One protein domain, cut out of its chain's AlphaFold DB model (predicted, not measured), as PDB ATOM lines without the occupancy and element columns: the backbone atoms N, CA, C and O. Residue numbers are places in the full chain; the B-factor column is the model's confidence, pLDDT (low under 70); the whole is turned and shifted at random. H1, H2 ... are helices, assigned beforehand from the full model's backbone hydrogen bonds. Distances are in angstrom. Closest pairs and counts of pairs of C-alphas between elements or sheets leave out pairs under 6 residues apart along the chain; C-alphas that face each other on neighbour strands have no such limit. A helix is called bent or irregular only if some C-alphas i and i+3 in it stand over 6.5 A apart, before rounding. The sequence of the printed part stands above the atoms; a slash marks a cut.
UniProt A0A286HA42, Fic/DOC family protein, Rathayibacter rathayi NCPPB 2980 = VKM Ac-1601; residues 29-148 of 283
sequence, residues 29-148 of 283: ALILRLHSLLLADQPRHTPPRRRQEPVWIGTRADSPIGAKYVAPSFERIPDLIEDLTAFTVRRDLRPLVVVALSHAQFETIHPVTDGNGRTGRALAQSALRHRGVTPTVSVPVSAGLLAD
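This is residues 29 to 148 of the 283 residues of the protein "Fic/DOC family protein" of Rathayibacter rathayi NCPPB 2980 = VKM Ac-1601 (UniProt A0A286HA42). Three helices, H2, H3 and H4, fold back and forth as two successive hairpins with H3 in the middle, and H1 crosses H4 on the side away from H3. The long link between H1 and H2 loops out to one end of the longest axis, and the small last helix H5 lies near H4, with residues 143 to 148 sticking out free. The printed part has 120 residues with five named helices, H1 to H5 in order along the chain, and no named strand; the class is all helix. The whole is compact, with a radius of gyration of the C-alphas of 15.0 A and spans of 43 by 30 by 29 A.

Find C-alpha 95 at (97.635, 27.980, 5.522); from there H3 runs to residue 109, 21.0 A away. H4, residues 116 to 130, spans 20.4 A and begins at C-alpha 116 at (110.724, 17.515, -8.619). H2, residues 74 to 87, spans 20.2 A; it is irregular, with C-alphas 75 and 78 being 7.1 A apart. H1 covers residues 29 to 39 over 15.4 A. H5, residues 141 to 146, spans 8.9 A and ends at C-alpha 146 at (119.538, 30.368, -1.952).

Start at H3, which touches H4 at a shallow tilt of 22 degrees, opposite ways; look for their closest C-alphas at His 103 and Gly 120, 5.7 A apart. H3 also touches H2 at a shallow tilt of 3 degrees, opposite ways, with the closest C-alphas those of Leu 84 and Ser 102, 6.4 A apart. Both pairs are helical hairpins, while H2 and H4 are apart. H1 touches H4 at a steep tilt of 56 degrees, opposite ways, with the C-alphas of His 35 and Thr 119 closest at 5.4 A. With two of three such pairs at a shallow tilt, the helix packing is mostly aligned, but only just. H5 is close to H4 but not clearly touching, its closest C-alphas being Val 141 and Arg 121, 7.4 A apart. In H1, H3, H4 and H5 every O i to N i+4 pair is within hydrogen-bond range; in H2 it is 8 of 10.

The two C-alphas farthest apart are those of Ile 65 and Thr 136, at 44.2 A. The printed part has no cut. The link from H1 to H2, residues 40 to 73, is long; in it residues 56 to 57 pair with residues 69 to 70, antiparallel. The other links are short. The mean pLDDT of the printed part is 73.0; look for values under 70 at residues 43 to 46, 57 to 68, 92 to 93 and 134 to 148, with a mean of 37 in H5.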
ATOM      1  N   ALA A  29      96.591  15.251 -11.112       88.62
ATOM      2  CA  ALA A  29      96.518  15.800 -12.461       88.62
ATOM      3  C   ALA A  29      97.160  17.193 -12.543       88.62
ATOM      4  O   ALA A  29      97.922  17.460 -13.472       88.62
ATOM      5  N   LEU A  30      96.910  18.065 -11.556       87.56
ATOM      6  CA  LEU A  30      97.559  19.375 -11.486       87.56
ATOM      7  C   LEU A  30      99.078  19.238 -11.358       87.56
ATOM      8  O   LEU A  30      99.805  19.936 -12.057       87.56
ATOM      9  N   ILE A  31      99.560  18.325 -10.514       87.38
ATOM     10  CA  ILE A  31     100.995  18.065 -10.328       87.38
ATOM     11  C   ILE A  31     101.663  17.697 -11.659       87.38
ATOM     12  O   ILE A  31     102.662  18.309 -12.036       87.38
ATOM     13  N   LEU A  32     101.100  16.735 -12.398       88.44
ATOM     14  CA  LEU A  32     101.649  16.316 -13.692       88.44
ATOM     15  C   LEU A  32     101.516  17.409 -14.759       88.44
ATOM     16  O   LEU A  32     102.403  17.564 -15.595       88.44
ATOM     17  N   ARG A  33     100.452  18.216 -14.708       88.19
ATOM     18  CA  ARG A  33     100.284  19.367 -15.603       88.19
ATOM     19  C   ARG A  33     101.329  20.450 -15.340       88.19
ATOM     20  O   ARG A  33     101.914  20.959 -16.290       88.19
ATOM     21  N   LEU A  34     101.585  20.787 -14.075       85.56
ATOM     22  CA  LEU A  34     102.640  21.730 -13.690       85.56
ATOM     23  C   LEU A  34     104.008  21.221 -14.143       85.56
ATOM     24  O   LEU A  34     104.767  21.976 -14.742       85.56
ATOM     25  N   HIS A  35     104.296  19.940 -13.913       88.19
ATOM     26  CA  HIS A  35     105.520  19.297 -14.389       88.19
ATOM     27  C   HIS A  35     105.676  19.416 -15.909       88.19
ATOM     28  O   HIS A  35     106.701  19.905 -16.379       88.19
ATOM     29  N   SER A  36     104.625  19.082 -16.665       85.38
ATOM     30  CA  SER A  36     104.606  19.200 -18.127       85.38
ATOM     31  C   SER A  36     104.904  20.619 -18.604       85.38
ATOM     32  O   SER A  36     105.696  20.801 -19.521       85.38
ATOM     33  N   LEU A  37     104.269  21.625 -17.998       85.25
ATOM     34  CA  LEU A  37     104.449  23.025 -18.385       85.25
ATOM     35  C   LEU A  37     105.860  23.527 -18.064       85.25
ATOM     36  O   LEU A  37     106.437  24.280 -18.840       85.25
ATOM     37  N   LEU A  38     106.428  23.102 -16.935       82.81
ATOM     38  CA  LEU A  38     107.761  23.525 -16.497       82.81
ATOM     39  C   LEU A  38     108.900  22.873 -17.285       82.81
ATOM     40  O   LEU A  38     110.023  23.382 -17.247       82.81
ATOM     41  N   LEU A  39     108.640  21.741 -17.941       81.44
ATOM     42  CA  LEU A  39     109.644  20.998 -18.700       81.44
ATOM     43  C   LEU A  39     109.465  21.064 -20.218       81.44
ATOM     44  O   LEU A  39     110.340  20.564 -20.920       81.44
ATOM     45  N   ALA A  40     108.407  21.707 -20.723       77.62
ATOM     46  CA  ALA A  40     108.047  21.731 -22.144       77.62
ATOM     47  C   ALA A  40     109.229  22.046 -23.085       77.62
ATOM     48  O   ALA A  40     109.403  21.367 -24.094       77.62
ATOM     49  N   ASP A  41     110.090  22.994 -22.707       73.44
ATOM     50  CA  ASP A  41     111.216  23.451 -23.532       73.44
ATOM     51  C   ASP A  41     112.534  22.693 -23.274       73.44
ATOM     52  O   ASP A  41     113.608  23.119 -23.703       73.44
ATOM     53  N   GLN A  42     112.501  21.575 -22.540       73.88
ATOM     54  CA  GLN A  42     113.708  20.819 -22.202       73.88
ATOM     55  C   GLN A  42     113.931  19.654 -23.174       73.88
ATOM     56  O   GLN A  42     113.191  18.674 -23.137       73.88
ATOM     57  N   PRO A  43     114.994  19.669 -23.997       57.66
ATOM     58  CA  PRO A  43     115.159  18.714 -25.097       57.66
ATOM     59  C   PRO A  43     115.370  17.251 -24.668       57.66
ATOM     60  O   PRO A  43     115.324  16.361 -25.509       57.66
ATOM     61  N   ARG A  44     115.630  16.978 -23.381       62.56
ATOM     62  CA  ARG A  44     115.904  15.628 -22.851       62.56
ATOM     63  C   ARG A  44     115.069  15.271 -21.618       62.56
ATOM     64  O   ARG A  44     115.508  14.462 -20.805       62.56
ATOM     65  N   HIS A  45     113.902  15.891 -21.433       67.81
ATOM     66  CA  HIS A  45     113.069  15.582 -20.271       67.81
ATOM     67  C   HIS A  45     112.208  14.335 -20.481       67.81
ATOM     68  O   HIS A  45     111.816  13.988 -21.594       67.81
ATOM     69  N   THR A  46     111.898  13.660 -19.376       66.25
ATOM     70  CA  THR A  46     110.911  12.579 -19.382       66.25
ATOM     71  C   THR A  46     109.514  13.189 -19.535       66.25
ATOM     72  O   THR A  46     109.229  14.158 -18.828       66.25
ATOM     73  N   PRO A  47     108.633  12.625 -20.390       72.25
ATOM     74  CA  PRO A  47     107.235  13.047 -20.481       72.25
ATOM     75  C   PRO A  47     106.566  13.125 -19.100       72.25
ATOM     76  O   PRO A  47     106.992  12.404 -18.194       72.25
ATOM     77  N   PRO A  48     105.508  13.937 -18.921       76.19
ATOM     78  CA  PRO A  48     104.845  14.119 -17.631       76.19
ATOM     79  C   PRO A  48     104.153  12.831 -17.174       76.19
ATOM     80  O   PRO A  48     102.978  12.584 -17.437       76.19
ATOM     81  N   ARG A  49     104.911  11.984 -16.481       83.81
ATOM     82  CA  ARG A  49     104.469  10.712 -15.920       83.81
ATOM     83  C   ARG A  49     105.135  10.488 -14.577       83.81
ATOM     84  O   ARG A  49     106.265  10.920 -14.351       83.81
ATOM     85  N   ARG A  50     104.445   9.752 -13.707       84.06
ATOM     86  CA  ARG A  50     105.073   9.205 -12.501       84.06
ATOM     87  C   ARG A  50     106.254   8.330 -12.914       84.06
ATOM     88  O   ARG A  50     106.172   7.625 -13.925       84.06
ATOM     89  N   ARG A  51     107.342   8.378 -12.149       86.12
ATOM     90  CA  ARG A  51     108.484   7.492 -12.385       86.12
ATOM     91  C   ARG A  51     108.060   6.030 -12.237       86.12
ATOM     92  O   ARG A  51     107.158   5.720 -11.466       86.12
ATOM     93  N   GLN A  52     108.730   5.155 -12.975       84.25
ATOM     94  CA  GLN A  52     108.584   3.696 -12.887       84.25
ATOM     95  C   GLN A  52     109.921   3.040 -12.524       84.25
ATOM     96  O   GLN A  52     110.176   1.882 -12.827       84.25
ATOM     97  N   GLU A  53     110.805   3.829 -11.919       76.94
ATOM     98  CA  GLU A  53     112.153   3.437 -11.545       76.94
ATOM     99  C   GLU A  53     112.511   4.043 -10.179       76.94
ATOM    100  O   GLU A  53     111.907   5.046  -9.761       76.94
ATOM    101  N   PRO A  54     113.450   3.439  -9.434       76.38
ATOM    102  CA  PRO A  54     113.977   4.022  -8.207       76.38
ATOM    103  C   PRO A  54     114.714   5.340  -8.478       76.38
ATOM    104  O   PRO A  54     115.414   5.471  -9.476       76.38
ATOM    105  N   VAL A  55     114.589   6.300  -7.560       73.88
ATOM    106  CA  VAL A  55     115.332   7.568  -7.597       73.88
ATOM    107  C   VAL A  55     115.946   7.828  -6.227       73.88
ATOM    108  O   VAL A  55     115.356   7.516  -5.189       73.88
ATOM    109  N   TRP A  56     117.143   8.403  -6.219       73.12
ATOM    110  CA  TRP A  56     117.878   8.770  -5.016       73.12
ATOM    111  C   TRP A  56     118.608  10.101  -5.210       73.12
ATOM    112  O   TRP A  56     118.888  10.529  -6.327       73.12
ATOM    113  N   ILE A  57     118.925  10.761  -4.099       67.19
ATOM    114  CA  ILE A  57     119.687  12.009  -4.054       67.19
ATOM    115  C   ILE A  57     121.058  11.683  -3.470       67.19
ATOM    116  O   ILE A  57     121.171  11.231  -2.331       67.19
ATOM    117  N   GLY A  58     122.122  11.916  -4.231       64.56
ATOM    118  CA  GLY A  58     123.472  11.536  -3.830       64.56
ATOM    119  C   GLY A  58     124.529  11.941  -4.848       64.56
ATOM    120  O   GLY A  58     124.245  12.653  -5.804       64.56
ATOM    121  N   THR A  59     125.766  11.510  -4.614       53.03
ATOM    122  CA  THR A  59     126.924  11.854  -5.456       53.03
ATOM    123  C   THR A  59     127.086  10.943  -6.670       53.03
ATOM    124  O   THR A  59     127.735  11.333  -7.635       53.03
ATOM    125  N   ARG A  60     126.512   9.737  -6.632       55.66
ATOM    126  CA  ARG A  60     126.621   8.727  -7.686       55.66
ATOM    127  C   ARG A  60     125.278   8.525  -8.383       55.66
ATOM    128  O   ARG A  60     124.254   8.395  -7.718       55.66
ATOM    129  N   ALA A  61     125.300   8.493  -9.713       59.19
ATOM    130  CA  ALA A  61     124.112   8.313 -10.553       59.19
ATOM    131  C   ALA A  61     123.820   6.838 -10.884       59.19
ATOM    132  O   ALA A  61     122.729   6.518 -11.337       59.19
ATOM    133  N   ASP A  62     124.787   5.947 -10.665       60.81
ATOM    134  CA  ASP A  62     124.760   4.531 -11.049       60.81
ATOM    135  C   ASP A  62     124.344   3.591  -9.906       60.81
ATOM    136  O   ASP A  62     124.048   2.422 -10.140       60.81
ATOM    137  N   SER A  63     124.329   4.077  -8.661       62.31
ATOM    138  CA  SER A  63     123.993   3.262  -7.496       62.31
ATOM    139  C   SER A  63     123.412   4.095  -6.350       62.31
ATOM    140  O   SER A  63     123.934   5.178  -6.068       62.31
ATOM    141  N   PRO A  64     122.405   3.574  -5.618       62.38
ATOM    142  CA  PRO A  64     121.930   4.186  -4.378       62.38
ATOM    143  C   PRO A  64     122.926   4.022  -3.216       62.38
ATOM    144  O   PRO A  64     122.737   4.613  -2.153       62.38
ATOM    145  N   ILE A  65     123.990   3.226  -3.380       58.94
ATOM    146  CA  ILE A  65     125.011   3.035  -2.347       58.94
ATOM    147  C   ILE A  65     125.733   4.366  -2.104       58.94
ATOM    148  O   ILE A  65     126.394   4.911  -2.986       58.94
ATOM    149  N   GLY A  66     125.610   4.886  -0.881       59.53
ATOM    150  CA  GLY A  66     126.149   6.195  -0.503       59.53
ATOM    151  C   GLY A  66     125.249   7.379  -0.874       59.53
ATOM    152  O   GLY A  66     125.675   8.529  -0.739       59.53
ATOM    153  N   ALA A  67     124.012   7.131  -1.320       64.12
ATOM    154  CA  ALA A  67     123.018   8.184  -1.470       64.12
ATOM    155  C   ALA A  67     122.710   8.840  -0.115       64.12
ATOM    156  O   ALA A  67     122.658   8.185   0.925       64.12
ATOM    157  N   LYS A  68     122.483  10.155  -0.136       69.25
ATOM    158  CA  LYS A  68     122.028  10.919   1.035       69.25
ATOM    159  C   LYS A  68     120.555  10.655   1.336       69.25
ATOM    160  O   LYS A  68     120.136  10.788   2.479       69.25
ATOM    161  N   TYR A  69     119.782  10.323   0.306       73.31
ATOM    162  CA  TYR A  69     118.366  10.014   0.409       73.31
ATOM    163  C   TYR A  69     117.957   9.052  -0.703       73.31
ATOM    164  O   TYR A  69     118.393   9.211  -1.840       73.31
ATOM    165  N   VAL A  70     117.096   8.091  -0.383       73.69
ATOM    166  CA  VAL A  70     116.473   7.182  -1.350       73.69
ATOM    167  C   VAL A  70     114.968   7.391  -1.253       73.69
ATOM    168  O   VAL A  70     114.407   7.293  -0.162       73.69
ATOM    169  N   ALA A  71     114.324   7.717  -2.374       75.62
ATOM    170  CA  ALA A  71     112.887   7.960  -2.401       75.62
ATOM    171  C   ALA A  71     112.095   6.652  -2.189       75.62
ATOM    172  O   ALA A  71     112.639   5.565  -2.411       75.62
ATOM    173  N   PRO A  72     110.801   6.723  -1.812       76.75
ATOM    174  CA  PRO A  72     109.939   5.544  -1.705       76.75
ATOM    175  C   PRO A  72     109.922   4.705  -2.993       76.75
ATOM    176  O   PRO A  72     110.252   5.202  -4.071       76.75
ATOM    177  N   SER A  73     109.499   3.440  -2.939       78.50
ATOM    178  CA  SER A  73     109.319   2.680  -4.186       78.50
ATOM    179  C   SER A  73     108.212   3.314  -5.046       78.50
ATOM    180  O   SER A  73     107.290   3.954  -4.527       78.50
ATOM    181  N   PHE A  74     108.342   3.220  -6.371       79.56
ATOM    182  CA  PHE A  74     107.477   3.965  -7.287       79.56
ATOM    183  C   PHE A  74     106.028   3.454  -7.290       79.56
ATOM    184  O   PHE A  74     105.104   4.214  -7.574       79.56
ATOM    185  N   GLU A  75     105.819   2.201  -6.896       82.75
ATOM    186  CA  GLU A  75     104.513   1.569  -6.722       82.75
ATOM    187  C   GLU A  75     103.678   2.252  -5.633       82.75
ATOM    188  O   GLU A  75     102.456   2.231  -5.704       82.75
ATOM    189  N   ARG A  76     104.324   2.911  -4.660       78.06
ATOM    190  CA  ARG A  76     103.648   3.643  -3.576       78.06
ATOM    191  C   ARG A  76     103.247   5.069  -3.953       78.06
ATOM    192  O   ARG A  76     102.547   5.725  -3.190       78.06
ATOM    193  N   ILE A  77     103.712   5.589  -5.092       84.50
ATOM    194  CA  ILE A  77     103.463   6.984  -5.487       84.50
ATOM    195  C   ILE A  77     101.965   7.307  -5.614       84.50
ATOM    196  O   ILE A  77     101.598   8.399  -5.185       84.50
ATOM    197  N   PRO A  78     101.099   6.453  -6.201       84.88
ATOM    198  CA  PRO A  78      99.670   6.752  -6.302       84.88
ATOM    199  C   PRO A  78      99.045   7.087  -4.943       84.88
ATOM    200  O   PRO A  78      98.555   8.205  -4.782       84.88
ATOM    201  N   ASP A  79      99.190   6.193  -3.965       75.81
ATOM    202  CA  ASP A  79      98.613   6.335  -2.623       75.81
ATOM    203  C   ASP A  79      99.218   7.526  -1.865       75.81
ATOM    204  O   ASP A  79      98.513   8.299  -1.222       75.81
ATOM    205  N   LEU A  80     100.536   7.731  -1.979       79.06
ATOM    206  CA  LEU A  80     101.222   8.852  -1.325       79.06
ATOM    207  C   LEU A  80     100.792  10.216  -1.884       79.06
ATOM    208  O   LEU A  80     100.756  11.206  -1.154       79.06
ATOM    209  N   ILE A  81     100.500  10.290  -3.185       85.69
ATOM    210  CA  ILE A  81     100.000  11.516  -3.808       85.69
ATOM    211  C   ILE A  81      98.537  11.750  -3.435       85.69
ATOM    212  O   ILE A  81      98.164  12.899  -3.228       85.69
ATOM    213  N   GLU A  82      97.729  10.696  -3.329       82.81
ATOM    214  CA  GLU A  82      96.352  10.804  -2.847       82.81
ATOM    215  C   GLU A  82      96.308  11.365  -1.418       82.81
ATOM    216  O   GLU A  82      95.660  12.389  -1.186       82.81
ATOM    217  N   ASP A  83      97.095  10.794  -0.504       78.94
ATOM    218  CA  ASP A  83      97.230  11.276   0.875       78.94
ATOM    219  C   ASP A  83      97.697  12.741   0.936       78.94
ATOM    220  O   ASP A  83      97.079  13.581   1.595       78.94
ATOM    221  N   LEU A  84      98.724  13.095   0.153       82.31
ATOM    222  CA  LEU A  84      99.184  14.477   0.028       82.31
ATOM    223  C   LEU A  84      98.048  15.413  -0.409       82.31
ATOM    224  O   LEU A  84      97.864  16.480   0.180       82.31
ATOM    225  N   THR A  85      97.286  15.038  -1.440       85.56
ATOM    226  CA  THR A  85      96.181  15.869  -1.939       85.56
ATOM    227  C   THR A  85      95.072  16.015  -0.898       85.56
ATOM    228  O   THR A  85      94.627  17.139  -0.655       85.56
ATOM    229  N   ALA A  86      94.720  14.944  -0.181       80.75
ATOM    230  CA  ALA A  86      93.752  14.984   0.913       80.75
ATOM    231  C   ALA A  86      94.224  15.877   2.077       80.75
ATOM    232  O   ALA A  86      93.448  16.653   2.640       80.75
ATOM    233  N   PHE A  87      95.516  15.857   2.409       78.56
ATOM    234  CA  PHE A  87      96.076  16.761   3.410       78.56
ATOM    235  C   PHE A  87      95.958  18.234   2.986       78.56
ATOM    236  O   PHE A  87      95.666  19.113   3.808       78.56
ATOM    237  N   THR A  88      96.133  18.524   1.693       79.06
ATOM    238  CA  THR A  88      96.157  19.900   1.186       79.06
ATOM    239  C   THR A  88      94.826  20.641   1.266       79.06
ATOM    240  O   THR A  88      94.840  21.864   1.114       79.06
ATOM    241  N   VAL A  89      93.703  19.975   1.559       82.06
ATOM    242  CA  VAL A  89      92.384  20.622   1.716       82.06
ATOM    243  C   VAL A  89      92.027  20.948   3.171       82.06
ATOM    244  O   VAL A  89      91.075  21.683   3.426       82.06
ATOM    245  N   ARG A  90      92.833  20.501   4.148       75.69
ATOM    246  CA  ARG A  90      92.599  20.755   5.582       75.69
ATOM    247  C   ARG A  90      92.458  22.240   5.917       75.69
ATOM    248  O   ARG A  90      93.263  23.073   5.486       75.69
ATOM    249  N   ARG A  91      91.453  22.592   6.719       78.56
ATOM    250  CA  ARG A  91      91.157  23.981   7.135       78.56
ATOM    251  C   ARG A  91      91.412  24.244   8.617       78.56
ATOM    252  O   ARG A  91      91.396  25.394   9.034       78.56
ATOM    253  N   ASP A  92      91.695  23.198   9.382       66.94
ATOM    254  CA  ASP A  92      91.996  23.244  10.812       66.94
ATOM    255  C   ASP A  92      93.444  23.681  11.116       66.94
ATOM    256  O   ASP A  92      93.780  24.004  12.253       66.94
ATOM    257  N   LEU A  93      94.301  23.748  10.091       66.19
ATOM    258  CA  LEU A  93      95.683  24.212  10.183       66.19
ATOM    259  C   LEU A  93      95.879  25.568   9.494       66.19
ATOM    260  O   LEU A  93      95.240  25.891   8.488       66.19
ATOM    261  N   ARG A  94      96.849  26.346   9.996       73.88
ATOM    262  CA  ARG A  94      97.262  27.610   9.365       73.88
ATOM    263  C   ARG A  94      97.711  27.353   7.916       73.88
ATOM    264  O   ARG A  94      98.520  26.449   7.703       73.88
ATOM    265  N   PRO A  95      97.297  28.175   6.934       75.06
ATOM    266  CA  PRO A  95      97.635  27.980   5.522       75.06
ATOM    267  C   PRO A  95      99.122  27.744   5.243       75.06
ATOM    268  O   PRO A  95      99.463  26.817   4.519       75.06
ATOM    269  N   LEU A  96     100.008  28.530   5.862       74.38
ATOM    270  CA  LEU A  96     101.457  28.397   5.676       74.38
ATOM    271  C   LEU A  96     101.999  27.040   6.139       74.38
ATOM    272  O   LEU A  96     102.906  26.507   5.508       74.38
ATOM    273  N   VAL A  97     101.427  26.469   7.202       73.06
ATOM    274  CA  VAL A  97     101.820  25.149   7.716       73.06
ATOM    275  C   VAL A  97     101.434  24.069   6.713       73.06
ATOM    276  O   VAL A  97     102.271  23.243   6.361       73.06
ATOM    277  N   VAL A  98     100.204  24.120   6.190       73.00
ATOM    278  CA  VAL A  98      99.755  23.161   5.172       73.00
ATOM    279  C   VAL A  98     100.630  23.243   3.924       73.00
ATOM    280  O   VAL A  98     101.059  22.211   3.420       73.00
ATOM    281  N   VAL A  99     100.947  24.451   3.451       77.81
ATOM    282  CA  VAL A  99     101.808  24.645   2.273       77.81
ATOM    283  C   VAL A  99     103.213  24.091   2.505       77.81
ATOM    284  O   VAL A  99     103.717  23.361   1.655       77.81
ATOM    285  N   ALA A 100     103.842  24.420   3.637       74.69
ATOM    286  CA  ALA A 100     105.201  23.979   3.943       74.69
ATOM    287  C   ALA A 100     105.294  22.449   4.032       74.69
ATOM    288  O   ALA A 100     106.159  21.848   3.396       74.69
ATOM    289  N   LEU A 101     104.358  21.823   4.752       74.81
ATOM    290  CA  LEU A 101     104.275  20.368   4.890       74.81
ATOM    291  C   LEU A 101     104.005  19.683   3.552       74.81
ATOM    292  O   LEU A 101     104.688  18.726   3.204       74.81
ATOM    293  N   SER A 102     103.062  20.209   2.770       79.50
ATOM    294  CA  SER A 102     102.734  19.647   1.456       79.50
ATOM    295  C   SER A 102     103.930  19.716   0.505       79.50
ATOM    296  O   SER A 102     104.187  18.778  -0.246       79.50
ATOM    297  N   HIS A 103     104.692  20.812   0.548       79.31
ATOM    298  CA  HIS A 103     105.909  20.963  -0.243       79.31
ATOM    299  C   HIS A 103     106.992  19.962   0.185       79.31
ATOM    300  O   HIS A 103     107.541  19.264  -0.664       79.31
ATOM    301  N   ALA A 104     107.255  19.838   1.489       74.81
ATOM    302  CA  ALA A 104     108.231  18.884   2.014       74.81
ATOM    303  C   ALA A 104     107.858  17.429   1.681       74.81
ATOM    304  O   ALA A 104     108.695  16.656   1.211       74.81
ATOM    305  N   GLN A 105     106.584  17.071   1.850       77.81
ATOM    306  CA  GLN A 105     106.065  15.746   1.525       77.81
ATOM    307  C   GLN A 105     106.194  15.451   0.024       77.81
ATOM    308  O   GLN A 105     106.639  14.371  -0.354       77.81
ATOM    309  N   PHE A 106     105.889  16.419  -0.845       83.69
ATOM    310  CA  PHE A 106     106.068  16.265  -2.290       83.69
ATOM    311  C   PHE A 106     107.527  15.968  -2.678       83.69
ATOM    312  O   PHE A 106     107.786  15.030  -3.436       83.69
ATOM    313  N   GLU A 107     108.486  16.732  -2.140       82.38
ATOM    314  CA  GLU A 107     109.920  16.517  -2.396       82.38
ATOM    315  C   GLU A 107     110.393  15.142  -1.897       82.38
ATOM    316  O   GLU A 107     111.237  14.506  -2.536       82.38
ATOM    317  N   THR A 108     109.807  14.667  -0.794       76.56
ATOM    318  CA  THR A 108     110.073  13.353  -0.189       76.56
ATOM    319  C   THR A 108     109.549  12.216  -1.064       76.56
ATOM    320  O   THR A 108     110.284  11.274  -1.361       76.56
ATOM    321  N   ILE A 109     108.299  12.303  -1.529       81.38
ATOM    322  CA  ILE A 109     107.698  11.305  -2.430       81.38
ATOM    323  C   ILE A 109     108.517  11.195  -3.724       81.38
ATOM    324  O   ILE A 109     108.721  10.093  -4.246       81.38
ATOM    325  N   HIS A 110     109.006  12.338  -4.215       82.00
ATOM    326  CA  HIS A 110     109.830  12.444  -5.416       82.00
ATOM    327  C   HIS A 110     109.175  11.730  -6.620       82.00
ATOM    328  O   HIS A 110     109.698  10.732  -7.127       82.00
ATOM    329  N   PRO A 111     107.960  12.150  -7.032       85.12
ATOM    330  CA  PRO A 111     107.085  11.334  -7.875       85.12
ATOM    331  C   PRO A 111     107.515  11.224  -9.344       85.12
ATOM    332  O   PRO A 111     107.008  10.358 -10.059       85.12
ATOM    333  N   VAL A 112     108.410  12.090  -9.818       87.19
ATOM    334  CA  VAL A 112     108.887  12.121 -11.211       87.19
ATOM    335  C   VAL A 112     110.401  11.894 -11.273       87.19
ATOM    336  O   VAL A 112     111.089  12.003 -10.261       87.19
ATOM    337  N   THR A 113     110.930  11.549 -12.447       83.81
ATOM    338  CA  THR A 113     112.362  11.242 -12.645       83.81
ATOM    339  C   THR A 113     113.252  12.487 -12.588       83.81
ATOM    340  O   THR A 113     114.331  12.451 -12.008       83.81
ATOM    341  N   ASP A 114     112.778  13.610 -13.130       81.19
ATOM    342  CA  ASP A 114     113.400  14.934 -13.030       81.19
ATOM    343  C   ASP A 114     112.315  16.010 -12.874       81.19
ATOM    344  O   ASP A 114     111.148  15.808 -13.211       81.19
ATOM    345  N   GLY A 115     112.695  17.176 -12.361       81.00
ATOM    346  CA  GLY A 115     111.826  18.337 -12.235       81.00
ATOM    347  C   GLY A 115     111.073  18.405 -10.912       81.00
ATOM    348  O   GLY A 115     110.253  19.313 -10.763       81.00
ATOM    349  N   ASN A 116     111.364  17.525  -9.943       83.25
ATOM    350  CA  ASN A 116     110.724  17.515  -8.619       83.25
ATOM    351  C   ASN A 116     110.853  18.878  -7.931       83.25
ATOM    352  O   ASN A 116     109.840  19.533  -7.727       83.25
ATOM    353  N   GLY A 117     112.072  19.399  -7.763       78.06
ATOM    354  CA  GLY A 117     112.282  20.705  -7.123       78.06
ATOM    355  C   GLY A 117     111.524  21.869  -7.781       78.06
ATOM    356  O   GLY A 117     111.031  22.776  -7.112       78.06
ATOM    357  N   ARG A 118     111.421  21.876  -9.117       82.06
ATOM    358  CA  ARG A 118     110.691  22.917  -9.864       82.06
ATOM    359  C   ARG A 118     109.181  22.769  -9.678       82.06
ATOM    360  O   ARG A 118     108.505  23.751  -9.375       82.06
ATOM    361  N   THR A 119     108.687  21.542  -9.799       84.94
ATOM    362  CA  THR A 119     107.271  21.193  -9.643       84.94
ATOM    363  C   THR A 119     106.798  21.426  -8.213       84.94
ATOM    364  O   THR A 119     105.757  22.040  -8.016       84.94
ATOM    365  N   GLY A 120     107.590  21.037  -7.212       83.25
ATOM    366  CA  GLY A 120     107.281  21.228  -5.800       83.25
ATOM    367  C   GLY A 120     107.155  22.702  -5.440       83.25
ATOM    368  O   GLY A 120     106.219  23.091  -4.741       83.25
ATOM    369  N   ARG A 121     108.047  23.560  -5.950       82.06
ATOM    370  CA  ARG A 121     107.951  25.011  -5.722       82.06
ATOM    371  C   ARG A 121     106.745  25.630  -6.416       82.06
ATOM    372  O   ARG A 121     106.085  26.477  -5.819       82.06
ATOM    373  N   ALA A 122     106.439  25.208  -7.643       83.00
ATOM    374  CA  ALA A 122     105.230  25.646  -8.334       83.00
ATOM    375  C   ALA A 122     103.966  25.210  -7.578       83.00
ATOM    376  O   ALA A 122     103.077  26.029  -7.363       83.00
ATOM    377  N   LEU A 123     103.936  23.971  -7.077       84.75
ATOM    378  CA  LEU A 123     102.862  23.446  -6.238       84.75
ATOM    379  C   LEU A 123     102.675  24.284  -4.964       84.75
ATOM    380  O   LEU A 123     101.549  24.644  -4.632       84.75
ATOM    381  N   ALA A 124     103.765  24.658  -4.287       81.75
ATOM    382  CA  ALA A 124     103.706  25.524  -3.112       81.75
ATOM    383  C   ALA A 124     103.109  26.907  -3.438       81.75
ATOM    384  O   ALA A 124     102.277  27.410  -2.685       81.75
ATOM    385  N   GLN A 125     103.469  27.508  -4.582       81.62
ATOM    386  CA  GLN A 125     102.869  28.773  -5.033       81.62
ATOM    387  C   GLN A 125     101.382  28.622  -5.364       81.62
ATOM    388  O   GLN A 125     100.575  29.466  -4.969       81.62
ATOM    389  N   SER A 126     101.004  27.545  -6.057       83.31
ATOM    390  CA  SER A 126      99.603  27.228  -6.339       83.31
ATOM    391  C   SER A 126      98.803  27.075  -5.046       83.31
ATOM    392  O   SER A 126      97.714  27.631  -4.939       83.31
ATOM    393  N   ALA A 127      99.367  26.415  -4.033       81.12
ATOM    394  CA  ALA A 127      98.737  26.233  -2.731       81.12
ATOM    395  C   ALA A 127      98.563  27.553  -1.954       81.12
ATOM    396  O   ALA A 127      97.506  27.788  -1.368       81.12
ATOM    397  N   LEU A 128      99.558  28.448  -1.981       81.00
ATOM    398  CA  LEU A 128      99.458  29.784  -1.371       81.00
ATOM    399  C   LEU A 128      98.375  30.639  -2.033       81.00
ATOM    400  O   LEU A 128      97.612  31.314  -1.336       81.00
ATOM    401  N   ARG A 129      98.288  30.589  -3.367       78.56
ATOM    402  CA  ARG A 129      97.255  31.283  -4.152       78.56
ATOM    403  C   ARG A 129      95.866  30.722  -3.870       78.56
ATOM    404  O   ARG A 129      94.975  31.486  -3.519       78.56
ATOM    405  N   HIS A 130      95.704  29.399  -3.934       79.69
ATOM    406  CA  HIS A 130      94.436  28.719  -3.656       79.69
ATOM    407  C   HIS A 130      93.923  29.010  -2.236       79.69
ATOM    408  O   HIS A 130      92.725  29.143  -2.013       79.69
ATOM    409  N   ARG A 131      94.828  29.191  -1.265       77.19
ATOM    410  CA  ARG A 131      94.470  29.557   0.115       77.19
ATOM    411  C   ARG A 131      94.307  31.062   0.358       77.19
ATOM    412  O   ARG A 131      94.091  31.447   1.504       77.19
ATOM    413  N   GLY A 132      94.423  31.903  -0.672       74.19
ATOM    414  CA  GLY A 132      94.274  33.360  -0.568       74.19
ATOM    415  C   GLY A 132      95.407  34.067   0.183       74.19
ATOM    416  O   GLY A 132      95.280  35.241   0.510       74.19
ATOM    417  N   VAL A 133      96.520  33.376   0.461       72.56
ATOM    418  CA  VAL A 133      97.662  33.933   1.209       72.56
ATOM    419  C   VAL A 133      98.441  34.922   0.348       72.56
ATOM    420  O   VAL A 133      98.864  35.970   0.828       72.56
ATOM    421  N   THR A 134      98.627  34.599  -0.932       65.06
ATOM    422  CA  THR A 134      99.289  35.481  -1.897       65.06
ATOM    423  C   THR A 134      98.437  35.622  -3.152       65.06
ATOM    424  O   THR A 134      98.571  34.816  -4.074       65.06
ATOM    425  N   PRO A 135      97.545  36.622  -3.210       53.84
ATOM    426  CA  PRO A 135      96.614  36.759  -4.327       53.84
ATOM    427  C   PRO A 135      97.316  37.154  -5.638       53.84
ATOM    428  O   PRO A 135      96.902  36.736  -6.717       53.84
ATOM    429  N   THR A 136      98.415  37.912  -5.568       45.44
ATOM    430  CA  THR A 136      99.040  38.541  -6.748       45.44
ATOM    431  C   THR A 136     100.530  38.240  -6.903       45.44
ATOM    432  O   THR A 136     100.997  38.037  -8.023       45.44
ATOM    433  N   VAL A 137     101.280  38.135  -5.805       47.75
ATOM    434  CA  VAL A 137     102.746  38.013  -5.832       47.75
ATOM    435  C   VAL A 137     103.186  36.557  -5.679       47.75
ATOM    436  O   VAL A 137     102.741  35.864  -4.771       47.75
ATOM    437  N   SER A 138     104.088  36.092  -6.549       52.16
ATOM    438  CA  SER A 138     104.819  34.843  -6.306       52.16
ATOM    439  C   SER A 138     105.847  35.088  -5.207       52.16
ATOM    440  O   SER A 138     106.730  35.930  -5.372       52.16
ATOM    441  N   VAL A 139     105.770  34.352  -4.100       55.22
ATOM    442  CA  VAL A 139     106.800  34.436  -3.056       55.22
ATOM    443  C   VAL A 139     108.072  33.804  -3.616       55.22
ATOM    444  O   VAL A 139     108.010  32.664  -4.080       55.22
ATOM    445  N   PRO A 140     109.238  34.469  -3.584       48.03
ATOM    446  CA  PRO A 140     110.477  33.864  -4.041       48.03
ATOM    447  C   PRO A 140     110.998  32.894  -2.968       48.03
ATOM    448  O   PRO A 140     112.035  33.120  -2.352       48.03
ATOM    449  N   VAL A 141     110.273  31.792  -2.742       51.06
ATOM    450  CA  VAL A 141     110.627  30.722  -1.788       51.06
ATOM    451  C   VAL A 141     112.039  30.201  -2.081       51.06
ATOM    452  O   VAL A 141     112.829  29.981  -1.168       51.06
ATOM    453  N   SER A 142     112.410  30.130  -3.365       40.62
ATOM    454  CA  SER A 142     113.762  29.785  -3.818       40.62
ATOM    455  C   SER A 142     114.837  30.789  -3.394       40.62
ATOM    456  O   SER A 142     115.966  30.384  -3.152       40.62
ATOM    457  N   ALA A 143     114.526  32.088  -3.320       30.92
ATOM    458  CA  ALA A 143     115.505  33.111  -2.948       30.92
ATOM    459  C   ALA A 143     115.826  33.071  -1.448       30.92
ATOM    460  O   ALA A 143     116.964  33.325  -1.075       30.92
ATOM    461  N   GLY A 144     114.862  32.681  -0.604       35.25
ATOM    462  CA  GLY A 144     115.118  32.382   0.810       35.25
ATOM    463  C   GLY A 144     115.994  31.138   1.001       35.25
ATOM    464  O   GLY A 144     116.869  31.137   1.855       35.25
ATOM    465  N   LEU A 145     115.819  30.115   0.155       37.47
ATOM    466  CA  LEU A 145     116.643  28.896   0.167       37.47
ATOM    467  C   LEU A 145     118.066  29.113  -0.388       37.47
ATOM    468  O   LEU A 145     118.994  28.424   0.019       37.47
ATOM    469  N   LEU A 146     118.247  30.057  -1.318       28.61
ATOM    470  CA  LEU A 146     119.538  30.368  -1.952       28.61
ATOM    471  C   LEU A 146     120.327  31.478  -1.245       28.61
ATOM    472  O   LEU A 146     121.508  31.651  -1.535       28.61
ATOM    473  N   ALA A 147     119.706  32.227  -0.331       28.20
ATOM    474  CA  ALA A 147     120.381  33.283   0.420       28.20
ATOM    475  C   ALA A 147     121.484  32.746   1.351       28.20
ATOM    476  O   ALA A 147     122.369  33.516   1.721       28.20
ATOM    477  N   ASP A 148     121.477  31.446   1.678       33.66
ATOM    478  CA  ASP A 148     122.535  30.822   2.474       33.66
ATOM    479  C   ASP A 148     122.889  29.388   2.029       33.66
ATOM    480  O   ASP A 148     122.655  28.388   2.712       33.66
TER     481      ASP A 148